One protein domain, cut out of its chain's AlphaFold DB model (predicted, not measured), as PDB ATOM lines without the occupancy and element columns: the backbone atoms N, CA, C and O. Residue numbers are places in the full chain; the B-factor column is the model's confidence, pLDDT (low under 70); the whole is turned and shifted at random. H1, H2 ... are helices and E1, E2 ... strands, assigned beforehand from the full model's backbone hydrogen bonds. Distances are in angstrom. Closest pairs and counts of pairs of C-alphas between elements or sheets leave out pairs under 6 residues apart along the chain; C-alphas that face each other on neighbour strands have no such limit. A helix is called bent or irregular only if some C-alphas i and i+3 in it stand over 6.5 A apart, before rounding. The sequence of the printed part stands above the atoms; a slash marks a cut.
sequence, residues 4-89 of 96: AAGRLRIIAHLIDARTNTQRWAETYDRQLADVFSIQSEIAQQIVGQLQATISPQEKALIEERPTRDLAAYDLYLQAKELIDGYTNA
ATOM      1  N   ALA A   4     130.529 155.943 171.880       44.88
ATOM      2  CA  ALA A   4     129.514 156.838 172.436       44.88
ATOM      3  C   ALA A   4     129.857 157.129 173.908       44.88
ATOM      4  O   ALA A   4     129.844 156.227 174.742       44.88
ATOM      5  N   ALA A   5     130.205 158.381 174.218       54.50
ATOM      6  CA  ALA A   5     130.299 158.921 175.583       54.50
ATOM      7  C   ALA A   5     131.121 158.087 176.599       54.50
ATOM      8  O   ALA A   5     130.660 157.798 177.702       54.50
ATOM      9  N   GLY A   6     132.343 157.680 176.236       66.25
ATOM     10  CA  GLY A   6     133.254 156.984 177.158       66.25
ATOM     11  C   GLY A   6     132.937 155.504 177.392       66.25
ATOM     12  O   GLY A   6     133.584 154.869 178.225       66.25
ATOM     13  N   ARG A   7     131.984 154.932 176.647       71.81
ATOM     14  CA  ARG A   7     131.732 153.488 176.610       71.81
ATOM     15  C   ARG A   7     132.224 152.890 175.303       71.81
ATOM     16  O   ARG A   7     132.109 153.487 174.231       71.81
ATOM     17  N   LEU A   8     132.779 151.697 175.425       79.88
ATOM     18  CA  LEU A   8     133.296 150.894 174.345       79.88
ATOM     19  C   LEU A   8     132.483 149.603 174.265       79.88
ATOM     20  O   LEU A   8     132.431 148.839 175.227       79.88
ATOM     21  N   ARG A   9     131.882 149.375 173.095       83.75
ATOM     22  CA  ARG A   9     131.273 148.098 172.731       83.75
ATOM     23  C   ARG A   9     132.199 147.339 171.792       83.75
ATOM     24  O   ARG A   9     132.510 147.837 170.706       83.75
ATOM     25  N   ILE A  10     132.626 146.151 172.203       84.00
ATOM     26  CA  ILE A  10     133.397 145.208 171.385       84.00
ATOM     27  C   ILE A  10     132.515 143.995 171.130       84.00
ATOM     28  O   ILE A  10     131.891 143.476 172.048       84.00
ATOM     29  N   ILE A  11     132.466 143.550 169.881       86.94
ATOM     30  CA  ILE A  11     131.807 142.303 169.512       86.94
ATOM     31  C   ILE A  11     132.895 141.393 168.961       86.94
ATOM     32  O   ILE A  11     133.578 141.760 168.004       86.94
ATOM     33  N   ALA A  12     133.085 140.247 169.600       86.94
ATOM     34  CA  ALA A  12     134.076 139.260 169.215       86.94
ATOM     35  C   ALA A  12     133.356 138.017 168.690       86.94
ATOM     36  O   ALA A  12     132.390 137.557 169.292       86.94
ATOM     37  N   HIS A  13     133.823 137.491 167.560       89.75
ATOM     38  CA  HIS A  13     133.302 136.272 166.954       89.75
ATOM     39  C   HIS A  13     134.463 135.331 166.660       89.75
ATOM     40  O   HIS A  13     135.476 135.746 166.098       89.75
ATOM     41  N   LEU A  14     134.286 134.058 166.995       88.50
ATOM     42  CA  LEU A  14     135.154 132.980 166.555       88.50
ATOM     43  C   LEU A  14     134.404 132.158 165.512       88.50
ATOM     44  O   LEU A  14     133.335 131.611 165.795       88.50
ATOM     45  N   ILE A  15     134.965 132.073 164.310       90.75
ATOM     46  CA  ILE A  15     134.375 131.368 163.170       90.75
ATOM     47  C   ILE A  15     135.327 130.249 162.754       90.75
ATOM     48  O   ILE A  15     136.535 130.453 162.647       90.75
ATOM     49  N   ASP A  16     134.780 129.064 162.504       86.69
ATOM     50  CA  ASP A  16     135.507 127.988 161.843       86.69
ATOM     51  C   ASP A  16     135.624 128.315 160.350       86.69
ATOM     52  O   ASP A  16     134.638 128.294 159.612       86.69
ATOM     53  N   ALA A  17     136.841 128.614 159.895       88.69
ATOM     54  CA  ALA A  17     137.093 129.043 158.521       88.69
ATOM     55  C   ALA A  17     136.791 127.967 157.460       88.69
ATOM     56  O   ALA A  17     136.607 128.302 156.292       88.69
ATOM     57  N   ARG A  18     136.744 126.678 157.827       91.06
ATOM     58  CA  ARG A  18     136.494 125.577 156.880       91.06
ATOM     59  C   ARG A  18     135.010 125.377 156.625       91.06
ATOM     60  O   ARG A  18     134.620 125.027 155.517       91.06
ATOM     61  N   THR A  19     134.207 125.541 157.668       92.31
ATOM     62  CA  THR A  19     132.762 125.271 157.633       92.31
ATOM     63  C   THR A  19     131.923 126.544 157.617       92.31
ATOM     64  O   THR A  19     130.710 126.471 157.433       92.31
ATOM     65  N   ASN A  20     132.558 127.706 157.799       87.56
ATOM     66  CA  ASN A  20     131.918 129.006 157.977       87.56
ATOM     67  C   ASN A  20     130.893 129.013 159.127       87.56
ATOM     68  O   ASN A  20     129.895 129.733 159.090       87.56
ATOM     69  N   THR A  21     131.118 128.178 160.146       89.06
ATOM     70  CA  THR A  21     130.235 128.072 161.311       89.06
ATOM     71  C   THR A  21     130.735 128.959 162.443       89.06
ATOM     72  O   THR A  21     131.928 129.000 162.747       89.06
ATOM     73  N   GLN A  22     129.818 129.676 163.093       88.56
ATOM     74  CA  GLN A  22     130.153 130.431 164.296       88.56
ATOM     75  C   GLN A  22     130.367 129.458 165.459       88.56
ATOM     76  O   GLN A  22     129.462 128.715 165.833       88.56
ATOM     77  N   ARG A  23     131.562 129.486 166.042       88.38
ATOM     78  CA  ARG A  23     131.952 128.677 167.202       88.38
ATOM     79  C   ARG A  23     131.647 129.393 168.512       88.38
ATOM     80  O   ARG A  23     131.243 128.754 169.473       88.38
ATOM     81  N   TRP A  24     131.819 130.710 168.532       89.38
ATOM     82  CA  TRP A  24     131.554 131.555 169.691       89.38
ATOM     83  C   TRP A  24     131.296 132.991 169.237       89.38
ATOM     84  O   TRP A  24     131.810 133.427 168.203       89.38
ATOM     85  N   ALA A  25     130.481 133.714 169.994       89.94
ATOM     86  CA  ALA A  25     130.309 135.145 169.842       89.94
ATOM     87  C   ALA A  25     129.975 135.764 171.190       89.94
ATOM     88  O   ALA A  25     129.140 135.235 171.924       89.94
ATOM     89  N   GLU A  26     130.584 136.904 171.484       88.38
ATOM     90  CA  GLU A  26     130.356 137.619 172.729       88.38
ATOM     91  C   GLU A  26     130.393 139.125 172.501       88.38
ATOM     92  O   GLU A  26     131.103 139.643 171.634       88.38
ATOM     93  N   THR A  27     129.566 139.833 173.265       88.25
ATOM     94  CA  THR A  27     129.525 141.292 173.268       88.25
ATOM     95  C   THR A  27     130.006 141.792 174.614       88.25
ATOM     96  O   THR A  27     129.466 141.424 175.653       88.25
ATOM     97  N   TYR A  28     130.973 142.694 174.569       84.69
ATOM     98  CA  TYR A  28     131.533 143.358 175.727       84.69
ATOM     99  C   TYR A  28     131.163 144.830 175.698       84.69
ATOM    100  O   TYR A  28     131.566 145.557 174.790       84.69
ATOM    101  N   ASP A  29     130.440 145.270 176.720       85.69
ATOM    102  CA  ASP A  29     130.154 146.677 176.975       85.69
ATOM    103  C   ASP A  29     130.948 147.114 178.216       85.69
ATOM    104  O   ASP A  29     130.709 146.636 179.332       85.69
ATOM    105  N   ARG A  30     131.947 147.983 178.024       81.81
ATOM    106  CA  ARG A  30     132.866 148.441 179.084       81.81
ATOM    107  C   ARG A  30     133.152 149.934 178.982       81.81
ATOM    108  O   ARG A  30     132.882 150.565 177.961       81.81
ATOM    109  N   GLN A  31     133.686 150.520 180.051       82.62
ATOM    110  CA  GLN A  31     134.181 151.894 179.994       82.62
ATOM    111  C   GLN A  31     135.507 151.942 179.234       82.62
ATOM    112  O   GLN A  31     136.292 150.997 179.265       82.62
ATOM    113  N   LEU A  32     135.785 153.062 178.565       74.12
ATOM    114  CA  LEU A  32     137.032 153.242 177.814       74.12
ATOM    115  C   LEU A  32     138.277 153.156 178.718       74.12
ATOM    116  O   LEU A  32     139.328 152.711 178.267       74.12
ATOM    117  N   ALA A  33     138.146 153.523 179.997       73.19
ATOM    118  CA  ALA A  33     139.202 153.385 181.003       73.19
ATOM    119  C   ALA A  33     139.681 151.929 181.197       73.19
ATOM    120  O   ALA A  33     140.837 151.705 181.567       73.19
ATOM    121  N   ASP A  34     138.827 150.960 180.859       79.00
ATOM    122  CA  ASP A  34     139.050 149.522 181.031       79.00
ATOM    123  C   ASP A  34     139.474 148.829 179.720       79.00
ATOM    124  O   ASP A  34     139.433 147.601 179.609       79.00
ATOM    125  N   VAL A  35     139.880 149.593 178.695       81.50
ATOM    126  CA  VAL A  35     140.192 149.045 177.360       81.50
ATOM    127  C   VAL A  35     141.312 147.993 177.378       81.50
ATOM    128  O   VAL A  35     141.285 147.056 176.588       81.50
ATOM    129  N   PHE A  36     142.280 148.097 178.289       83.31
ATOM    130  CA  PHE A  36     143.367 147.118 178.368       83.31
ATOM    131  C   PHE A  36     142.942 145.826 179.060       83.31
ATOM    132  O   PHE A  36     143.308 144.750 178.602       83.31
ATOM    133  N   SER A  37     142.125 145.910 180.113       83.06
ATOM    134  CA  SER A  37     141.615 144.708 180.782       83.06
ATOM    135  C   SER A  37     140.734 143.884 179.851       83.06
ATOM    136  O   SER A  37     140.843 142.662 179.839       83.06
ATOM    137  N   ILE A  38     139.922 144.541 179.014       86.19
ATOM    138  CA  ILE A  38     139.072 143.817 178.067       86.19
ATOM    139  C   ILE A  38     139.873 143.147 176.943       86.19
ATOM    140  O   ILE A  38     139.476 142.095 176.455       86.19
ATOM    141  N   GLN A  39     141.024 143.703 176.548       83.75
ATOM    142  CA  GLN A  39     141.897 143.072 175.550       83.75
ATOM    143  C   GLN A  39     142.480 141.750 176.055       83.75
ATOM    144  O   GLN A  39     142.407 140.746 175.344       83.75
ATOM    145  N   SER A  40     143.007 141.736 177.282       86.00
ATOM    146  CA  SER A  40     143.533 140.520 177.907       86.00
ATOM    147  C   SER A  40     142.434 139.476 178.124       86.00
ATOM    148  O   SER A  40     142.639 138.301 177.825       86.00
ATOM    149  N   GLU A  41     141.246 139.901 178.570       88.50
ATOM    150  CA  GLU A  41     140.081 139.025 178.751       88.50
ATOM    151  C   GLU A  41     139.680 138.349 177.432       88.50
ATOM    152  O   GLU A  41     139.576 137.124 177.372       88.50
ATOM    153  N   ILE A  42     139.539 139.121 176.349       88.44
ATOM    154  CA  ILE A  42     139.205 138.583 175.022       88.44
ATOM    155  C   ILE A  42     140.279 137.597 174.545       88.44
ATOM    156  O   ILE A  42     139.941 136.528 174.038       88.44
ATOM    157  N   ALA A  43     141.566 137.914 174.718       87.81
ATOM    158  CA  ALA A  43     142.654 137.020 174.322       87.81
ATOM    159  C   ALA A  43     142.601 135.681 175.078       87.81
ATOM    160  O   ALA A  43     142.709 134.621 174.461       87.81
ATOM    161  N   GLN A  44     142.364 135.712 176.392       88.06
ATOM    162  CA  GLN A  44     142.205 134.503 177.202       88.06
ATOM    163  C   GLN A  44     140.969 133.689 176.797       88.06
ATOM    164  O   GLN A  44     141.055 132.462 176.707       88.06
ATOM    165  N   GLN A  45     139.843 134.346 176.495       88.88
ATOM    166  CA  GLN A  45     138.646 133.668 175.989       88.88
ATOM    167  C   GLN A  45     138.924 132.974 174.655       88.88
ATOM    168  O   GLN A  45     138.585 131.805 174.492       88.88
ATOM    169  N   ILE A  46     139.608 133.643 173.723       86.12
ATOM    170  CA  ILE A  46     139.989 133.048 172.436       86.12
ATOM    171  C   ILE A  46     140.889 131.823 172.647       86.12
ATOM    172  O   ILE A  46     140.628 130.779 172.052       86.12
ATOM    173  N   VAL A  47     141.902 131.914 173.517       88.06
ATOM    174  CA  VAL A  47     142.780 130.778 173.861       88.06
ATOM    175  C   VAL A  47     141.966 129.600 174.408       88.06
ATOM    176  O   VAL A  47     142.163 128.466 173.968       88.06
ATOM    177  N   GLY A  48     141.017 129.867 175.309       87.00
ATOM    178  CA  GLY A  48     140.121 128.853 175.865       87.00
ATOM    179  C   GLY A  48     139.214 128.204 174.814       87.00
ATOM    180  O   GLY A  48     139.129 126.979 174.750       87.00
ATOM    181  N   GLN A  49     138.585 129.004 173.950       86.50
ATOM    182  CA  GLN A  49     137.700 128.517 172.883       86.50
ATOM    183  C   GLN A  49     138.450 127.708 171.816       86.50
ATOM    184  O   GLN A  49     137.913 126.739 171.276       86.50
ATOM    185  N   LEU A  50     139.695 128.087 171.520       85.56
ATOM    186  CA  LEU A  50     140.562 127.369 170.586       85.56
ATOM    187  C   LEU A  50     141.232 126.137 171.202       85.56
ATOM    188  O   LEU A  50     141.846 125.371 170.463       85.56
ATOM    189  N   GLN A  51     141.143 125.951 172.526       85.19
ATOM    190  CA  GLN A  51     141.935 124.963 173.271       85.19
ATOM    191  C   GLN A  51     143.431 125.061 172.931       85.19
ATOM    192  O   GLN A  51     144.136 124.057 172.824       85.19
ATOM    193  N   ALA A  52     143.910 126.287 172.707       84.31
ATOM    194  CA  ALA A  52     145.280 126.526 172.296       84.31
ATOM    195  C   ALA A  52     146.221 126.337 173.490       84.31
ATOM    196  O   ALA A  52     146.022 126.919 174.558       84.31
ATOM    197  N   THR A  53     147.280 125.557 173.297       86.81
ATOM    198  CA  THR A  53     148.372 125.489 174.267       86.81
ATOM    199  C   THR A  53     149.282 126.689 174.051       86.81
ATOM    200  O   THR A  53     149.947 126.776 173.022       86.81
ATOM    201  N   ILE A  54     149.319 127.594 175.027       89.31
ATOM    202  CA  ILE A  54     150.246 128.728 175.058       89.31
ATOM    203  C   ILE A  54     151.304 128.511 176.142       89.31
ATOM    204  O   ILE A  54     151.045 127.897 177.180       89.31
ATOM    205  N   SER A  55     152.507 129.009 175.899       93.06
ATOM    206  CA  SER A  55     153.602 129.003 176.863       93.06
ATOM    207  C   SER A  55     153.314 129.935 178.051       93.06
ATOM    208  O   SER A  55     152.544 130.896 177.932       93.06
ATOM    209  N   PRO A  56     153.958 129.714 179.213       90.31
ATOM    210  CA  PRO A  56     153.879 130.642 180.341       90.31
ATOM    211  C   PRO A  56     154.279 132.079 179.973       90.31
ATOM    212  O   PRO A  56     153.707 133.030 180.498       90.31
ATOM    213  N   GLN A  57     155.239 132.235 179.059       93.19
ATOM    214  CA  GLN A  57     155.712 133.527 178.571       93.19
ATOM    215  C   GLN A  57     154.629 134.246 177.762       93.19
ATOM    216  O   GLN A  57     154.351 135.413 178.015       93.19
ATOM    217  N   GLU A  58     153.973 133.550 176.832       90.62
ATOM    218  CA  GLU A  58     152.856 134.114 176.062       90.62
ATOM    219  C   GLU A  58     151.688 134.493 176.972       90.62
ATOM    220  O   GLU A  58     151.089 135.553 176.800       90.62
ATOM    221  N   LYS A  59     151.400 133.674 177.990       89.25
ATOM    222  CA  LYS A  59     150.379 134.002 178.987       89.25
ATOM    223  C   LYS A  59     150.718 135.286 179.751       89.25
ATOM    224  O   LYS A  59     149.849 136.140 179.903       89.25
ATOM    225  N   ALA A  60     151.970 135.443 180.184       90.19
ATOM    226  CA  ALA A  60     152.419 136.649 180.876       90.19
ATOM    227  C   ALA A  60     152.305 137.899 179.988       90.19
ATOM    228  O   ALA A  60     151.857 138.939 180.460       90.19
ATOM    229  N   LEU A  61     152.631 137.786 178.696       89.75
ATOM    230  CA  LEU A  61     152.485 138.885 177.735       89.75
ATOM    231  C   LEU A  61     151.020 139.279 177.505       89.75
ATOM    232  O   LEU A  61     150.725 140.458 177.340       89.75
ATOM    233  N   ILE A  62     150.090 138.317 177.508       87.94
ATOM    234  CA  ILE A  62     148.648 138.601 177.405       87.94
ATOM    235  C   ILE A  62     148.147 139.377 178.630       87.94
ATOM    236  O   ILE A  62     147.265 140.227 178.509       87.94
ATOM    237  N   GLU A  63     148.681 139.072 179.812       87.06
ATOM    238  CA  GLU A  63     148.308 139.716 181.076       87.06
ATOM    239  C   GLU A  63     149.008 141.072 181.286       87.06
ATOM    240  O   GLU A  63     148.571 141.875 182.118       87.06
ATOM    241  N   GLU A  64     150.068 141.360 180.530       88.19
ATOM    242  CA  GLU A  64     150.806 142.613 180.626       88.19
ATOM    243  C   GLU A  64     149.992 143.788 180.074       88.19
ATOM    244  O   GLU A  64     149.491 143.787 178.948       88.19
ATOM    245  N   ARG A  65     149.875 144.848 180.879       83.44
ATOM    246  CA  ARG A  65     149.162 146.056 180.471       83.44
ATOM    247  C   ARG A  65     150.028 146.861 179.484       83.44
ATOM    248  O   ARG A  65     151.086 147.332 179.896       83.44
ATOM    249  N   PRO A  66     149.555 147.151 178.254       81.75
ATOM    250  CA  PRO A  66     150.364 147.818 177.226       81.75
ATOM    251  C   PRO A  66     150.838 149.222 177.612       81.75
ATOM    252  O   PRO A  66     151.920 149.655 177.231       81.75
ATOM    253  N   THR A  67     150.000 149.970 178.333       85.00
ATOM    254  CA  THR A  67     150.329 151.301 178.853       85.00
ATOM    255  C   THR A  67     149.334 151.728 179.938       85.00
ATOM    256  O   THR A  67     148.276 151.121 180.147       85.00
ATOM    257  N   ARG A  68     149.675 152.799 180.657       84.88
ATOM    258  CA  ARG A  68     148.798 153.481 181.620       84.88
ATOM    259  C   ARG A  68     148.111 154.714 181.023       84.88
ATOM    260  O   ARG A  68     147.179 155.217 181.639       84.88
ATOM    261  N   ASP A  69     148.548 155.168 179.848       86.50
ATOM    262  CA  ASP A  69     148.045 156.366 179.171       86.50
ATOM    263  C   ASP A  69     147.229 155.995 177.922       86.50
ATOM    264  O   ASP A  69     147.743 155.425 176.956       86.50
ATOM    265  N   LEU A  70     145.938 156.333 177.944       82.44
ATOM    266  CA  LEU A  70     145.021 156.082 176.833       82.44
ATOM    267  C   LEU A  70     145.338 156.935 175.602       82.44
ATOM    268  O   LEU A  70     145.124 156.467 174.487       82.44
ATOM    269  N   ALA A  71     145.845 158.158 175.779       85.88
ATOM    270  CA  ALA A  71     146.188 159.038 174.666       85.88
ATOM    271  C   ALA A  71     147.405 158.498 173.909       85.88
ATOM    272  O   ALA A  71     147.396 158.438 172.680       85.88
ATOM    273  N   ALA A  72     148.416 158.018 174.639       88.00
ATOM    274  CA  ALA A  72     149.566 157.346 174.042       88.00
ATOM    275  C   ALA A  72     149.148 156.096 173.251       88.00
ATOM    276  O   ALA A  72     149.645 155.856 172.150       88.00
ATOM    277  N   TYR A  73     148.201 155.320 173.784       84.88
ATOM    278  CA  TYR A  73     147.682 154.145 173.090       84.88
ATOM    279  C   TYR A  73     146.891 154.495 171.828       84.88
ATOM    280  O   TYR A  73     147.039 153.829 170.807       84.88
ATOM    281  N   ASP A  74     146.084 155.553 171.873       84.81
ATOM    282  CA  ASP A  74     145.326 156.018 170.713       84.81
ATOM    283  C   ASP A  74     146.268 156.487 169.591       84.81
ATOM    284  O   ASP A  74     146.112 156.064 168.448       84.81
ATOM    285  N   LEU A  75     147.319 157.246 169.927       89.56
ATOM    286  CA  LEU A  75     148.365 157.640 168.975       89.56
ATOM    287  C   LEU A  75     149.104 156.435 168.384       89.56
ATOM    288  O   LEU A  75     149.363 156.398 167.182       89.56
ATOM    289  N   TYR A  76     149.422 155.434 169.209       88.12
ATOM    290  CA  TYR A  76     150.038 154.194 168.736       88.12
ATOM    291  C   TYR A  76     149.138 153.458 167.734       88.12
ATOM    292  O   TYR A  76     149.615 153.030 166.683       88.12
ATOM    293  N   LEU A  77     147.839 153.333 168.027       84.88
ATOM    294  CA  LEU A  77     146.885 152.692 167.122       84.88
ATOM    295  C   LEU A  77     146.750 153.454 165.799       84.88
ATOM    296  O   LEU A  77     146.773 152.821 164.746       84.88
ATOM    297  N   GLN A  78     146.676 154.787 165.845       88.81
ATOM    298  CA  GLN A  78     146.655 155.624 164.643       88.81
ATOM    299  C   GLN A  78     147.918 155.413 163.794       88.81
ATOM    300  O   GLN A  78     147.831 155.216 162.584       88.81
ATOM    301  N   ALA A  79     149.098 155.397 164.422       90.81
ATOM    302  CA  ALA A  79     150.353 155.144 163.721       90.81
ATOM    303  C   ALA A  79     150.394 153.739 163.097       90.81
ATOM    304  O   ALA A  79     150.799 153.589 161.945       90.81
ATOM    305  N   LYS A  80     149.942 152.717 163.832       89.56
ATOM    306  CA  LYS A  80     149.865 151.339 163.338       89.56
ATOM    307  C   LYS A  80     148.945 151.222 162.121       89.56
ATOM    308  O   LYS A  80     149.342 150.623 161.131       89.56
ATOM    309  N   GLU A  81     147.759 151.826 162.171       86.44
ATOM    310  CA  GLU A  81     146.808 151.812 161.053       86.44
ATOM    311  C   GLU A  81     147.399 152.457 159.793       86.44
ATOM    312  O   GLU A  81     147.271 151.908 158.698       86.44
ATOM    313  N   LEU A  82     148.115 153.576 159.946       88.31
ATOM    314  CA  LEU A  82     148.830 154.204 158.836       88.31
ATOM    315  C   LEU A  82     149.880 153.252 158.246       88.31
ATOM    316  O   LEU A  82     149.901 153.048 157.034       88.31
ATOM    317  N   ILE A  83     150.719 152.632 159.081       87.56
ATOM    318  CA  ILE A  83     151.771 151.695 158.643       87.56
ATOM    319  C   ILE A  83     151.179 150.470 157.930       87.56
ATOM    320  O   ILE A  83     151.658 150.091 156.854       87.56
ATOM    321  N   ASP A  84     150.131 149.869 158.491       85.50
ATOM    322  CA  ASP A  84     149.449 148.709 157.907       85.50
ATOM    323  C   ASP A  84     148.797 149.086 156.563       85.50
ATOM    324  O   ASP A  84     148.857 148.323 155.593       85.50
ATOM    325  N   GLY A  85     148.241 150.300 156.466       80.00
ATOM    326  CA  GLY A  85     147.698 150.866 155.230       80.00
ATOM    327  C   GLY A  85     148.754 151.120 154.148       80.00
ATOM    328  O   GLY A  85     148.491 150.874 152.970       80.00
ATOM    329  N   TYR A  86     149.964 151.548 154.525       69.75
ATOM    330  CA  TYR A  86     151.087 151.688 153.589       69.75
ATOM    331  C   TYR A  86     151.624 150.333 153.117       69.75
ATOM    332  O   TYR A  86     151.939 150.174 151.939       69.75
ATOM    333  N   THR A  87     151.697 149.347 154.013       63.16
ATOM    334  CA  THR A  87     152.230 148.008 153.705       63.16
ATOM    335  C   THR A  87     151.305 147.218 152.771       63.16
ATOM    336  O   THR A  87     151.778 146.452 151.935       63.16
ATOM    337  N   ASN A  88     149.991 147.455 152.849       60.84
ATOM    338  CA  ASN A  88     148.980 146.790 152.021       60.84
ATOM    339  C   ASN A  88     148.547 147.593 150.781       60.84
ATOM    340  O   ASN A  88     147.567 147.228 150.125       60.84
ATOM    341  N   ALA A  89     149.249 148.675 150.428       57.00
ATOM    342  CA  ALA A  89     148.939 149.431 149.220       57.00
ATOM    343  C   ALA A  89     149.200 148.562 147.968       57.00
ATOM    344  O   ALA A  89     150.344 148.165 147.723       57.00
TER     345      ALA A  89
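This is residues 4 to 89 of the 96 residues of an uncharacterized protein of Chthoniobacterales bacterium (UniProt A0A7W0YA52). A long hairpin of two strands, E1 and E2, makes one side of this domain, with helix H1 running alongside it; the short helix H2 folds back beside H1, away from the strands, and H3 leaves from near the beginning of H1 as an arm whose residues 74 to 87 stick out, followed by residues 88 and 89. The hairpin, H1 and H2 form a shallow body with few contacts between its parts. The printed part has 86 residues, with two named strands and three named helices in the order E1, E2, H1, H2, H3; the sheet has the order E1 - E2, antiparallel, and the class is mixed, helices and strands. The whole is loose, with a radius of gyration of the C-alphas of 15.2 A, and the C-alphas span 38 by 33 by 32 A along their three main axes.

The printed part begins at Ala 4, and E1 takes residues 7 to 16, from C-alpha 7 at (131.732, 153.488, 176.610), over 29.7 A. After a tight link of 4 residues comes E2, residues 21 to 31, which measures 30.5 A and is the longest strand by residues. H1, residues 32 to 50, follows with no residue between; it begins at C-alpha 32 at (137.032, 153.242, 177.814) and measures 27.1 A. H1 is irregular, with C-alphas 33 and 36 8.0 A apart, and has a kink of 30 degrees near residue 39. H2 is residues 56 to 63, a short helix of 8 residues. H3, residues 70 to 87, measures 25.5 A and ends at C-alpha 87 at (152.230, 148.008, 153.705).

E1 and E2 form a hairpin and are antiparallel, with 167 degrees between their N-to-C directions. Among the C-alphas that face each other are those of Arg 7 and Gln 31, 4.5 A apart, and those of His 13 and Ala 25, 4.3 A apart. N 8 and O 30 are within hydrogen-bond range at 2.8 A, and so are N 26 and O 12 at 2.9 A. The closest C-alphas of E1 and H1 are those of Arg 7 and Leu 32, 5.4 A apart. For E2 and H1 the closest C-alphas are those of Trp 24 and Gln 49, 7.6 A apart. H1 touches H2 with residues 40 to 44 alone, and the closest C-alphas, those of Ser 40 and Ile 62, are 5.5 A apart. H1 and H2 form a helical hairpin; they run opposite ways at a steep tilt of 37 degrees, only just more than shallow. H1 and H3 are close but not clearly touching, the closest C-alphas being those of Ala 33 and Leu 70, 7.7 A apart. They run the same way at a steep tilt of 55 degrees. H2 and H3 are apart, and both are apart from E1 and from E2. In H2 and H3 every O i to N i+4 pair is within hydrogen-bond range; in H1 13 of 15 are.

The two C-alphas farthest apart are those of Thr 19 and Asp 69, at 40.8 A. Two stretches stand free: residues 53 to 58, of which 56 to 58 belong to H2, and residues 74 to 89, of which 74 to 87 belong to H3. Without them the body has 64 residues and spans 40 by 31 by 15 A. The printed part has no cut. The links from E1 to E2, from E2 to H1 and from H1 to H2 are tight, the link from H2 to H3 is short with 6 residues, and no link is long. The mean pLDDT of the printed part is 84.2, and residues 4 to 6 and 86 to 89 are under 70.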